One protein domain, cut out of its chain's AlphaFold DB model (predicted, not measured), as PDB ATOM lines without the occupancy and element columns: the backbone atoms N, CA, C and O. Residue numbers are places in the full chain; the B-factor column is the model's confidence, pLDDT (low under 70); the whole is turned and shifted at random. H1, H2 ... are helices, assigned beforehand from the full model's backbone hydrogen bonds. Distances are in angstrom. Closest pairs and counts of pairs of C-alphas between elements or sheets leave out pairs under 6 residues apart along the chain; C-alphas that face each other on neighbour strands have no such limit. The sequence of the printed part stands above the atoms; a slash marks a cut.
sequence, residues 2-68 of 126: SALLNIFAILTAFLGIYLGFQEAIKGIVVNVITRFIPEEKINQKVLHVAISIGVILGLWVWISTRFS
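What this domain is: This is residues 2 to 68 of the 126 residues of an uncharacterized protein of Klebsiella sp. STW0522-44 (UniProt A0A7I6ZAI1). Two helices cross as a lopsided X: H1 is long, the chain turns at its end, and H2 folds back slantwise over its later part. The free arms, residues 2 to 17 of H1 and 56 to 64 of H2 with the tail 65 to 68, spread away from the crossing. The printed part has 67 residues with two named helices, H1 then H2, and no named strand; it is all helix. It is loose, with a radius of gyration of the C-alphas of 15.7 A, and elongated, spanning 51 by 26 by 16 A.

Where its parts are: Find C-alpha 2 at (3.452, 59.741, 41.365); from there H1, residues 2 to 34, runs 47.8 A to C-alpha 34. H2, residues 44 to 64, runs 30.0 A and ends at C-alpha 64 at (22.335, 51.621, 18.799).

How they stand to each other: Look at the C-alphas of Lys 26 and Ile 51, the closest of the two helices, 6.8 A apart. Here H1 touches H2 with residues 22 to 26 alone, and H2 touches H1 with residues 47 to 55 alone. They run opposite ways at a steep tilt of 55 degrees. In H1 and H2 every O i to N i+4 pair is within hydrogen-bond range.

The domain as a whole: The C-alphas of Ser 2 and Pro 38, the two farthest apart, are 51.7 A apart. The printed part has no cut, and nine residues make the short link between H1 and H2. In it, residues 37 to 42 have pLDDT under 70.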
ATOM      1  N   SER A   2       3.641  59.361  42.781       85.75
ATOM      2  CA  SER A   2       3.452  59.741  41.365       85.75
ATOM      3  C   SER A   2       4.498  59.179  40.388       85.75
ATOM      4  O   SER A   2       4.142  58.781  39.287       85.75
ATOM      5  N   ALA A   3       5.773  59.066  40.783       90.88
ATOM      6  CA  ALA A   3       6.812  58.497  39.912       90.88
ATOM      7  C   ALA A   3       6.567  57.015  39.577       90.88
ATOM      8  O   ALA A   3       6.747  56.598  38.438       90.88
ATOM      9  N   LEU A   4       6.106  56.233  40.558       93.00
ATOM     10  CA  LEU A   4       5.800  54.818  40.369       93.00
ATOM     11  C   LEU A   4       4.615  54.639  39.409       93.00
ATOM     12  O   LEU A   4       4.690  53.838  38.483       93.00
ATOM     13  N   LEU A   5       3.558  55.441  39.584       93.50
ATOM     14  CA  LEU A   5       2.405  55.455  38.680       93.50
ATOM     15  C   LEU A   5       2.802  55.842  37.251       93.50
ATOM     16  O   LEU A   5       2.358  55.195  36.310       93.50
ATOM     17  N   ASN A   6       3.685  56.830  37.085       94.75
ATOM     18  CA  ASN A   6       4.183  57.227  35.767       94.75
ATOM     19  C   ASN A   6       4.966  56.096  35.084       94.75
ATOM     20  O   ASN A   6       4.775  55.855  33.896       94.75
ATOM     21  N   ILE A   7       5.814  55.375  35.823       94.44
ATOM     22  CA  ILE A   7       6.574  54.240  35.280       94.44
ATOM     23  C   ILE A   7       5.630  53.121  34.829       94.44
ATOM     24  O   ILE A   7       5.766  52.623  33.712       94.44
ATOM     25  N   PHE A   8       4.642  52.760  35.655       93.75
ATOM     26  CA  PHE A   8       3.646  51.758  35.276       93.75
ATOM     27  C   PHE A   8       2.806  52.204  34.077       93.75
ATOM     28  O   PHE A   8       2.602  51.410  33.165       93.75
ATOM     29  N   ALA A   9       2.390  53.471  34.024       94.06
ATOM     30  CA  ALA A   9       1.643  54.010  32.892       94.06
ATOM     31  C   ALA A   9       2.437  53.910  31.580       94.06
ATOM     32  O   ALA A   9       1.899  53.465  30.566       94.06
ATOM     33  N   ILE A  10       3.727  54.264  31.604       93.88
ATOM     34  CA  ILE A  10       4.612  54.155  30.436       93.88
ATOM     35  C   ILE A  10       4.779  52.689  30.015       93.88
ATOM     36  O   ILE A  10       4.669  52.385  28.830       93.88
ATOM     37  N   LEU A  11       4.996  51.774  30.967       93.94
ATOM     38  CA  LEU A  11       5.103  50.334  30.698       93.94
ATOM     39  C   LEU A  11       3.830  49.770  30.063       93.94
ATOM     40  O   LEU A  11       3.904  49.070  29.056       93.94
ATOM     41  N   THR A  12       2.658  50.092  30.612       93.69
ATOM     42  CA  THR A  12       1.374  49.627  30.078       93.69
ATOM     43  C   THR A  12       1.116  50.183  28.678       93.69
ATOM     44  O   THR A  12       0.741  49.422  27.787       93.69
ATOM     45  N   ALA A  13       1.362  51.478  28.453       93.69
ATOM     46  CA  ALA A  13       1.223  52.088  27.132       93.69
ATOM     47  C   ALA A  13       2.179  51.451  26.111       93.69
ATOM     48  O   ALA A  13       1.769  51.128  24.996       93.69
ATOM     49  N   PHE A  14       3.430  51.208  26.508       90.19
ATOM     50  CA  PHE A  14       4.420  50.543  25.666       90.19
ATOM     51  C   PHE A  14       3.988  49.125  25.283       90.19
ATOM     52  O   PHE A  14       4.015  48.787  24.104       90.19
ATOM     53  N   LEU A  15       3.547  48.309  26.247       90.00
ATOM     54  CA  LEU A  15       3.098  46.939  25.981       90.00
ATOM     55  C   LEU A  15       1.874  46.905  25.060       90.00
ATOM     56  O   LEU A  15       1.828  46.083  24.147       90.00
ATOM     57  N   GLY A  16       0.917  47.818  25.253       91.88
ATOM     58  CA  GLY A  16      -0.248  47.934  24.375       91.88
ATOM     59  C   GLY A  16       0.142  48.241  22.927       91.88
ATOM     60  O   GLY A  16      -0.309  47.565  22.003       91.88
ATOM     61  N   ILE A  17       1.034  49.214  22.725       90.06
ATOM     62  CA  ILE A  17       1.529  49.580  21.389       90.06
ATOM     63  C   ILE A  17       2.363  48.445  20.781       90.06
ATOM     64  O   ILE A  17       2.205  48.134  19.602       90.06
ATOM     65  N   TYR A  18       3.225  47.803  21.576       88.31
ATOM     66  CA  TYR A  18       4.066  46.691  21.137       88.31
ATOM     67  C   TYR A  18       3.234  45.509  20.624       88.31
ATOM     68  O   TYR A  18       3.525  44.987  19.548       88.31
ATOM     69  N   LEU A  19       2.176  45.121  21.344       88.88
ATOM     70  CA  LEU A  19       1.276  44.046  20.918       88.88
ATOM     71  C   LEU A  19       0.591  44.382  19.586       88.88
ATOM     72  O   LEU A  19       0.643  43.577  18.656       88.88
ATOM     73  N   GLY A  20       0.036  45.592  19.452       89.19
ATOM     74  CA  GLY A  20      -0.589  46.032  18.199       89.19
ATOM     75  C   GLY A  20       0.398  46.082  17.026       89.19
ATOM     76  O   GLY A  20       0.076  45.667  15.913       89.19
ATOM     77  N   PHE A  21       1.633  46.522  17.273       88.12
ATOM     78  CA  PHE A  21       2.699  46.519  16.271       88.12
ATOM     79  C   PHE A  21       3.080  45.101  15.833       88.12
ATOM     80  O   PHE A  21       3.224  44.834  14.640       88.12
ATOM     81  N   GLN A  22       3.206  44.177  16.786       85.44
ATOM     82  CA  GLN A  22       3.534  42.784  16.509       85.44
ATOM     83  C   GLN A  22       2.440  42.103  15.671       85.44
ATOM     84  O   GLN A  22       2.755  41.385  14.718       85.44
ATOM     85  N   GLU A  23       1.167  42.350  15.984       86.75
ATOM     86  CA  GLU A  23       0.035  41.861  15.193       86.75
ATOM     87  C   GLU A  23       0.008  42.464  13.786       86.75
ATOM     88  O   GLU A  23      -0.180  41.730  12.813       86.75
ATOM     89  N   ALA A  24       0.276  43.766  13.650       88.25
ATOM     90  CA  ALA A  24       0.347  44.434  12.353       88.25
ATOM     91  C   ALA A  24       1.461  43.849  11.469       88.25
ATOM     92  O   ALA A  24       1.207  43.499  10.315       88.25
ATOM     93  N   ILE A  25       2.676  43.667  12.008       86.75
ATOM     94  CA  ILE A  25       3.772  43.022  11.269       86.75
ATOM     95  C   ILE A  25       3.388  41.596  10.899       86.75
ATOM     96  O   ILE A  25       3.599  41.193   9.757       86.75
ATOM     97  N   LYS A  26       2.798  40.835  11.826       85.19
ATOM     98  CA  LYS A  26       2.338  39.477  11.534       85.19
ATOM     99  C   LYS A  26       1.356  39.459  10.372       85.19
ATOM    100  O   LYS A  26       1.553  38.673   9.452       85.19
ATOM    101  N   GLY A  27       0.360  40.339  10.371       85.06
ATOM    102  CA  GLY A  27      -0.597  40.462   9.274       85.06
ATOM    103  C   GLY A  27       0.081  40.783   7.939       85.06
ATOM    104  O   GLY A  27      -0.185  40.112   6.943       85.06
ATOM    105  N   ILE A  28       1.005  41.751   7.924       86.25
ATOM    106  CA  ILE A  28       1.757  42.124   6.715       86.25
ATOM    107  C   ILE A  28       2.582  40.939   6.204       86.25
ATOM    108  O   ILE A  28       2.520  40.613   5.020       86.25
ATOM    109  N   VAL A  29       3.335  40.278   7.083       84.62
ATOM    110  CA  VAL A  29       4.214  39.165   6.709       84.62
ATOM    111  C   VAL A  29       3.401  37.967   6.226       84.62
ATOM    112  O   VAL A  29       3.757  37.398   5.200       84.62
ATOM    113  N   VAL A  30       2.295  37.608   6.891       83.31
ATOM    114  CA  VAL A  30       1.389  36.550   6.404       83.31
ATOM    115  C   VAL A  30       0.868  36.909   5.018       83.31
ATOM    116  O   VAL A  30       1.028  36.116   4.102       83.31
ATOM    117  N   ASN A  31       0.340  38.119   4.826       84.81
ATOM    118  CA  ASN A  31      -0.188  38.550   3.531       84.81
ATOM    119  C   ASN A  31       0.869  38.498   2.408       84.81
ATOM    120  O   ASN A  31       0.561  38.131   1.275       84.81
ATOM    121  N   VAL A  32       2.129  38.833   2.713       83.38
ATOM    122  CA  VAL A  32       3.241  38.717   1.758       83.38
ATOM    123  C   VAL A  32       3.607  37.252   1.504       83.38
ATOM    124  O   VAL A  32       3.764  36.874   0.349       83.38
ATOM    125  N   ILE A  33       3.721  36.416   2.538       80.25
ATOM    126  CA  ILE A  33       4.107  35.003   2.393       80.25
ATOM    127  C   ILE A  33       3.016  34.203   1.679       80.25
ATOM    128  O   ILE A  33       3.351  33.457   0.765       80.25
ATOM    129  N   THR A  34       1.737  34.406   2.013       77.44
ATOM    130  CA  THR A  34       0.585  33.778   1.341       77.44
ATOM    131  C   THR A  34       0.591  34.053  -0.166       77.44
ATOM    132  O   THR A  34       0.128  33.235  -0.959       77.44
ATOM    133  N   ARG A  35       1.165  35.185  -0.599       76.12
ATOM    134  CA  ARG A  35       1.305  35.519  -2.022       76.12
ATOM    135  C   ARG A  35       2.323  34.643  -2.764       76.12
ATOM    136  O   ARG A  35       2.230  34.535  -3.983       76.12
ATOM    137  N   PHE A  36       3.277  34.035  -2.059       74.00
ATOM    138  CA  PHE A  36       4.331  33.197  -2.644       74.00
ATOM    139  C   PHE A  36       4.223  31.713  -2.259       74.00
ATOM    140  O   PHE A  36       4.695  30.861  -3.008       74.00
ATOM    141  N   ILE A  37       3.624  31.381  -1.112       69.50
ATOM    142  CA  ILE A  37       3.516  30.024  -0.561       69.50
ATOM    143  C   ILE A  37       2.100  29.835   0.019       69.50
ATOM    144  O   ILE A  37       1.641  30.708   0.751       69.50
ATOM    145  N   PRO A  38       1.406  28.710  -0.248       64.81
ATOM    146  CA  PRO A  38       0.075  28.444   0.299       64.81
ATOM    147  C   PRO A  38       0.074  28.379   1.836       64.81
ATOM    148  O   PRO A  38       0.983  27.812   2.451       64.81
ATOM    149  N   GLU A  39      -0.981  28.931   2.447       60.84
ATOM    150  CA  GLU A  39      -1.136  29.109   3.904       60.84
ATOM    151  C   GLU A  39      -0.971  27.818   4.713       60.84
ATOM    152  O   GLU A  39      -0.503  27.844   5.851       60.84
ATOM    153  N   GLU A  40      -1.276  26.674   4.100       59.06
ATOM    154  CA  GLU A  40      -1.237  25.343   4.712       59.06
ATOM    155  C   GLU A  40       0.168  24.894   5.149       59.06
ATOM    156  O   GLU A  40       0.295  24.003   5.986       59.06
ATOM    157  N   LYS A  41       1.240  25.518   4.635       61.72
ATOM    158  CA  LYS A  41       2.626  25.234   5.060       61.72
ATOM    159  C   LYS A  41       3.197  26.256   6.046       61.72
ATOM    160  O   LYS A  41       4.350  26.120   6.462       61.72
ATOM    161  N   ILE A  42       2.435  27.280   6.434       64.94
ATOM    162  CA  ILE A  42       2.942  28.356   7.290       64.94
ATOM    163  C   ILE A  42       2.871  27.930   8.759       64.94
ATOM    164  O   ILE A  42       1.812  27.911   9.387       64.94
ATOM    165  N   ASN A  43       4.031  27.641   9.349       70.19
ATOM    166  CA  ASN A  43       4.124  27.376  10.780       70.19
ATOM    167  C   ASN A  43       3.964  28.681  11.580       70.19
ATOM    168  O   ASN A  43       4.918  29.431  11.795       70.19
ATOM    169  N   GLN A  44       2.744  28.922  12.061       71.88
ATOM    170  CA  GLN A  44       2.362  30.107  12.835       71.88
ATOM    171  C   GLN A  44       3.236  30.334  14.081       71.88
ATOM    172  O   GLN A  44       3.482  31.483  14.451       71.88
ATOM    173  N   LYS A  45       3.741  29.265  14.720       73.88
ATOM    174  CA  LYS A  45       4.623  29.380  15.896       73.88
ATOM    175  C   LYS A  45       5.994  29.933  15.519       73.88
ATOM    176  O   LYS A  45       6.480  30.851  16.173       73.88
ATOM    177  N   VAL A  46       6.593  29.407  14.450       75.75
ATOM    178  CA  VAL A  46       7.892  29.883  13.947       75.75
ATOM    179  C   VAL A  46       7.766  31.317  13.449       75.75
ATOM    180  O   VAL A  46       8.618  32.142  13.759       75.75
ATOM    181  N   LEU A  47       6.671  31.638  12.756       78.56
ATOM    182  CA  LEU A  47       6.405  32.988  12.272       78.56
ATOM    183  C   LEU A  47       6.306  33.999  13.422       78.56
ATOM    184  O   LEU A  47       6.943  35.046  13.377       78.56
ATOM    185  N   HIS A  48       5.548  33.676  14.472       79.06
ATOM    186  CA  HIS A  48       5.419  34.545  15.638       79.06
ATOM    187  C   HIS A  48       6.770  34.784  16.324       79.06
ATOM    188  O   HIS A  48       7.115  35.928  16.600       79.06
ATOM    189  N   VAL A  49       7.556  33.725  16.550       81.81
ATOM    190  CA  VAL A  49       8.895  33.830  17.155       81.81
ATOM    191  C   VAL A  49       9.837  34.658  16.277       81.81
ATOM    192  O   VAL A  49      10.524  35.538  16.789       81.81
ATOM    193  N   ALA A  50       9.832  34.437  14.961       83.94
ATOM    194  CA  ALA A  50      10.650  35.195  14.019       83.94
ATOM    195  C   ALA A  50      10.300  36.690  14.025       83.94
ATOM    196  O   ALA A  50      11.199  37.529  14.038       83.94
ATOM    197  N   ILE A  51       9.008  37.032  14.076       84.69
ATOM    198  CA  ILE A  51       8.554  38.424  14.158       84.69
ATOM    199  C   ILE A  51       8.972  39.047  15.488       84.69
ATOM    200  O   ILE A  51       9.535  40.135  15.478       84.69
ATOM    201  N   SER A  52       8.752  38.372  16.622       83.50
ATOM    202  CA  SER A  52       9.169  38.895  17.930       83.50
ATOM    203  C   SER A  52      10.678  39.163  17.974       83.50
ATOM    204  O   SER A  52      11.096  40.238  18.397       83.50
ATOM    205  N   ILE A  53      11.498  38.228  17.475       86.75
ATOM    206  CA  ILE A  53      12.954  38.412  17.376       86.75
ATOM    207  C   ILE A  53      13.286  39.589  16.450       86.75
ATOM    208  O   ILE A  53      14.099  40.436  16.809       86.75
ATOM    209  N   GLY A  54      12.631  39.682  15.290       86.00
ATOM    210  CA  GLY A  54      12.827  40.774  14.337       86.00
ATOM    211  C   GLY A  54      12.509  42.148  14.928       86.00
ATOM    212  O   GLY A  54      13.282  43.085  14.741       86.00
ATOM    213  N   VAL A  55      11.423  42.267  15.696       84.81
ATOM    214  CA  VAL A  55      11.056  43.517  16.378       84.81
ATOM    215  C   VAL A  55      12.086  43.888  17.442       84.81
ATOM    216  O   VAL A  55      12.527  45.036  17.481       84.81
ATOM    217  N   ILE A  56      12.508  42.937  18.279       86.81
ATOM    218  CA  ILE A  56      13.501  43.185  19.336       86.81
ATOM    219  C   ILE A  56      14.843  43.615  18.731       86.81
ATOM    220  O   ILE A  56      15.432  44.596  19.184       86.81
ATOM    221  N   LEU A  57      15.307  42.933  17.679       90.38
ATOM    222  CA  LEU A  57      16.524  43.315  16.958       90.38
ATOM    223  C   LEU A  57      16.379  44.685  16.287       90.38
ATOM    224  O   LEU A  57      17.303  45.490  16.349       90.38
ATOM    225  N   GLY A  58      15.220  44.987  15.697       87.12
ATOM    226  CA  GLY A  58      14.938  46.299  15.115       87.12
ATOM    227  C   GLY A  58      15.006  47.426  16.149       87.12
ATOM    228  O   GLY A  58      15.656  48.444  15.912       87.12
ATOM    229  N   LEU A  59      14.407  47.222  17.325       83.94
ATOM    230  CA  LEU A  59      14.483  48.162  18.448       83.94
ATOM    231  C   LEU A  59      15.917  48.311  18.971       83.94
ATOM    232  O   LEU A  59      16.351  49.426  19.258       83.94
ATOM    233  N   TRP A  60      16.676  47.214  19.053       87.69
ATOM    234  CA  TRP A  60      18.092  47.261  19.421       87.69
ATOM    235  C   TRP A  60      18.882  48.125  18.437       87.69
ATOM    236  O   TRP A  60      19.594  49.041  18.851       87.69
ATOM    237  N   VAL A  61      18.761  47.853  17.134       88.44
ATOM    238  CA  VAL A  61      19.453  48.608  16.080       88.44
ATOM    239  C   VAL A  61      19.076  50.084  16.153       88.44
ATOM    240  O   VAL A  61      19.958  50.941  16.118       88.44
ATOM    241  N   TRP A  62      17.793  50.394  16.339       84.12
ATOM    242  CA  TRP A  62      17.316  51.764  16.512       84.12
ATOM    243  C   TRP A  62      18.038  52.499  17.650       84.12
ATOM    244  O   TRP A  62      18.591  53.580  17.442       84.12
ATOM    245  N   ILE A  63      18.097  51.884  18.836       84.69
ATOM    246  CA  ILE A  63      18.781  52.446  20.009       84.69
ATOM    247  C   ILE A  63      20.282  52.606  19.733       84.69
ATOM    248  O   ILE A  63      20.867  53.644  20.048       84.69
ATOM    249  N   SER A  64      20.902  51.605  19.104       87.06
ATOM    250  CA  SER A  64      22.335  51.621  18.799       87.06
ATOM    251  C   SER A  64      22.725  52.705  17.794       87.06
ATOM    252  O   SER A  64      23.840  53.217  17.858       87.06
ATOM    253  N   THR A  65      21.821  53.080  16.885       82.38
ATOM    254  CA  THR A  65      22.080  54.083  15.838       82.38
ATOM    255  C   THR A  65      22.011  55.519  16.383       82.38
ATOM    256  O   THR A  65      22.270  56.464  15.643       82.38
ATOM    257  N   ARG A  66      21.675  55.715  17.677       76.19
ATOM    258  CA  ARG A  66      21.538  57.041  18.330       76.19
ATOM    259  C   ARG A  66      20.663  58.007  17.520       76.19
ATOM    260  O   ARG A  66      20.853  59.221  17.566       76.19
ATOM    261  N   PHE A  67      19.725  57.462  16.750       75.19
ATOM    262  CA  PHE A  67      18.929  58.247  15.828       75.19
ATOM    263  C   PHE A  67      18.046  59.217  16.617       75.19
ATOM    264  O   PHE A  67      17.519  58.873  17.679       75.19
ATOM    265  N   SER A  68      17.903  60.448  16.123       78.00
ATOM    266  CA  SER A  68      17.167  61.477  16.851       78.00
ATOM    267  C   SER A  68      15.686  61.113  16.925       78.00
ATOM    268  O   SER A  68      14.966  61.149  15.925       78.00
TER     269      SER A  68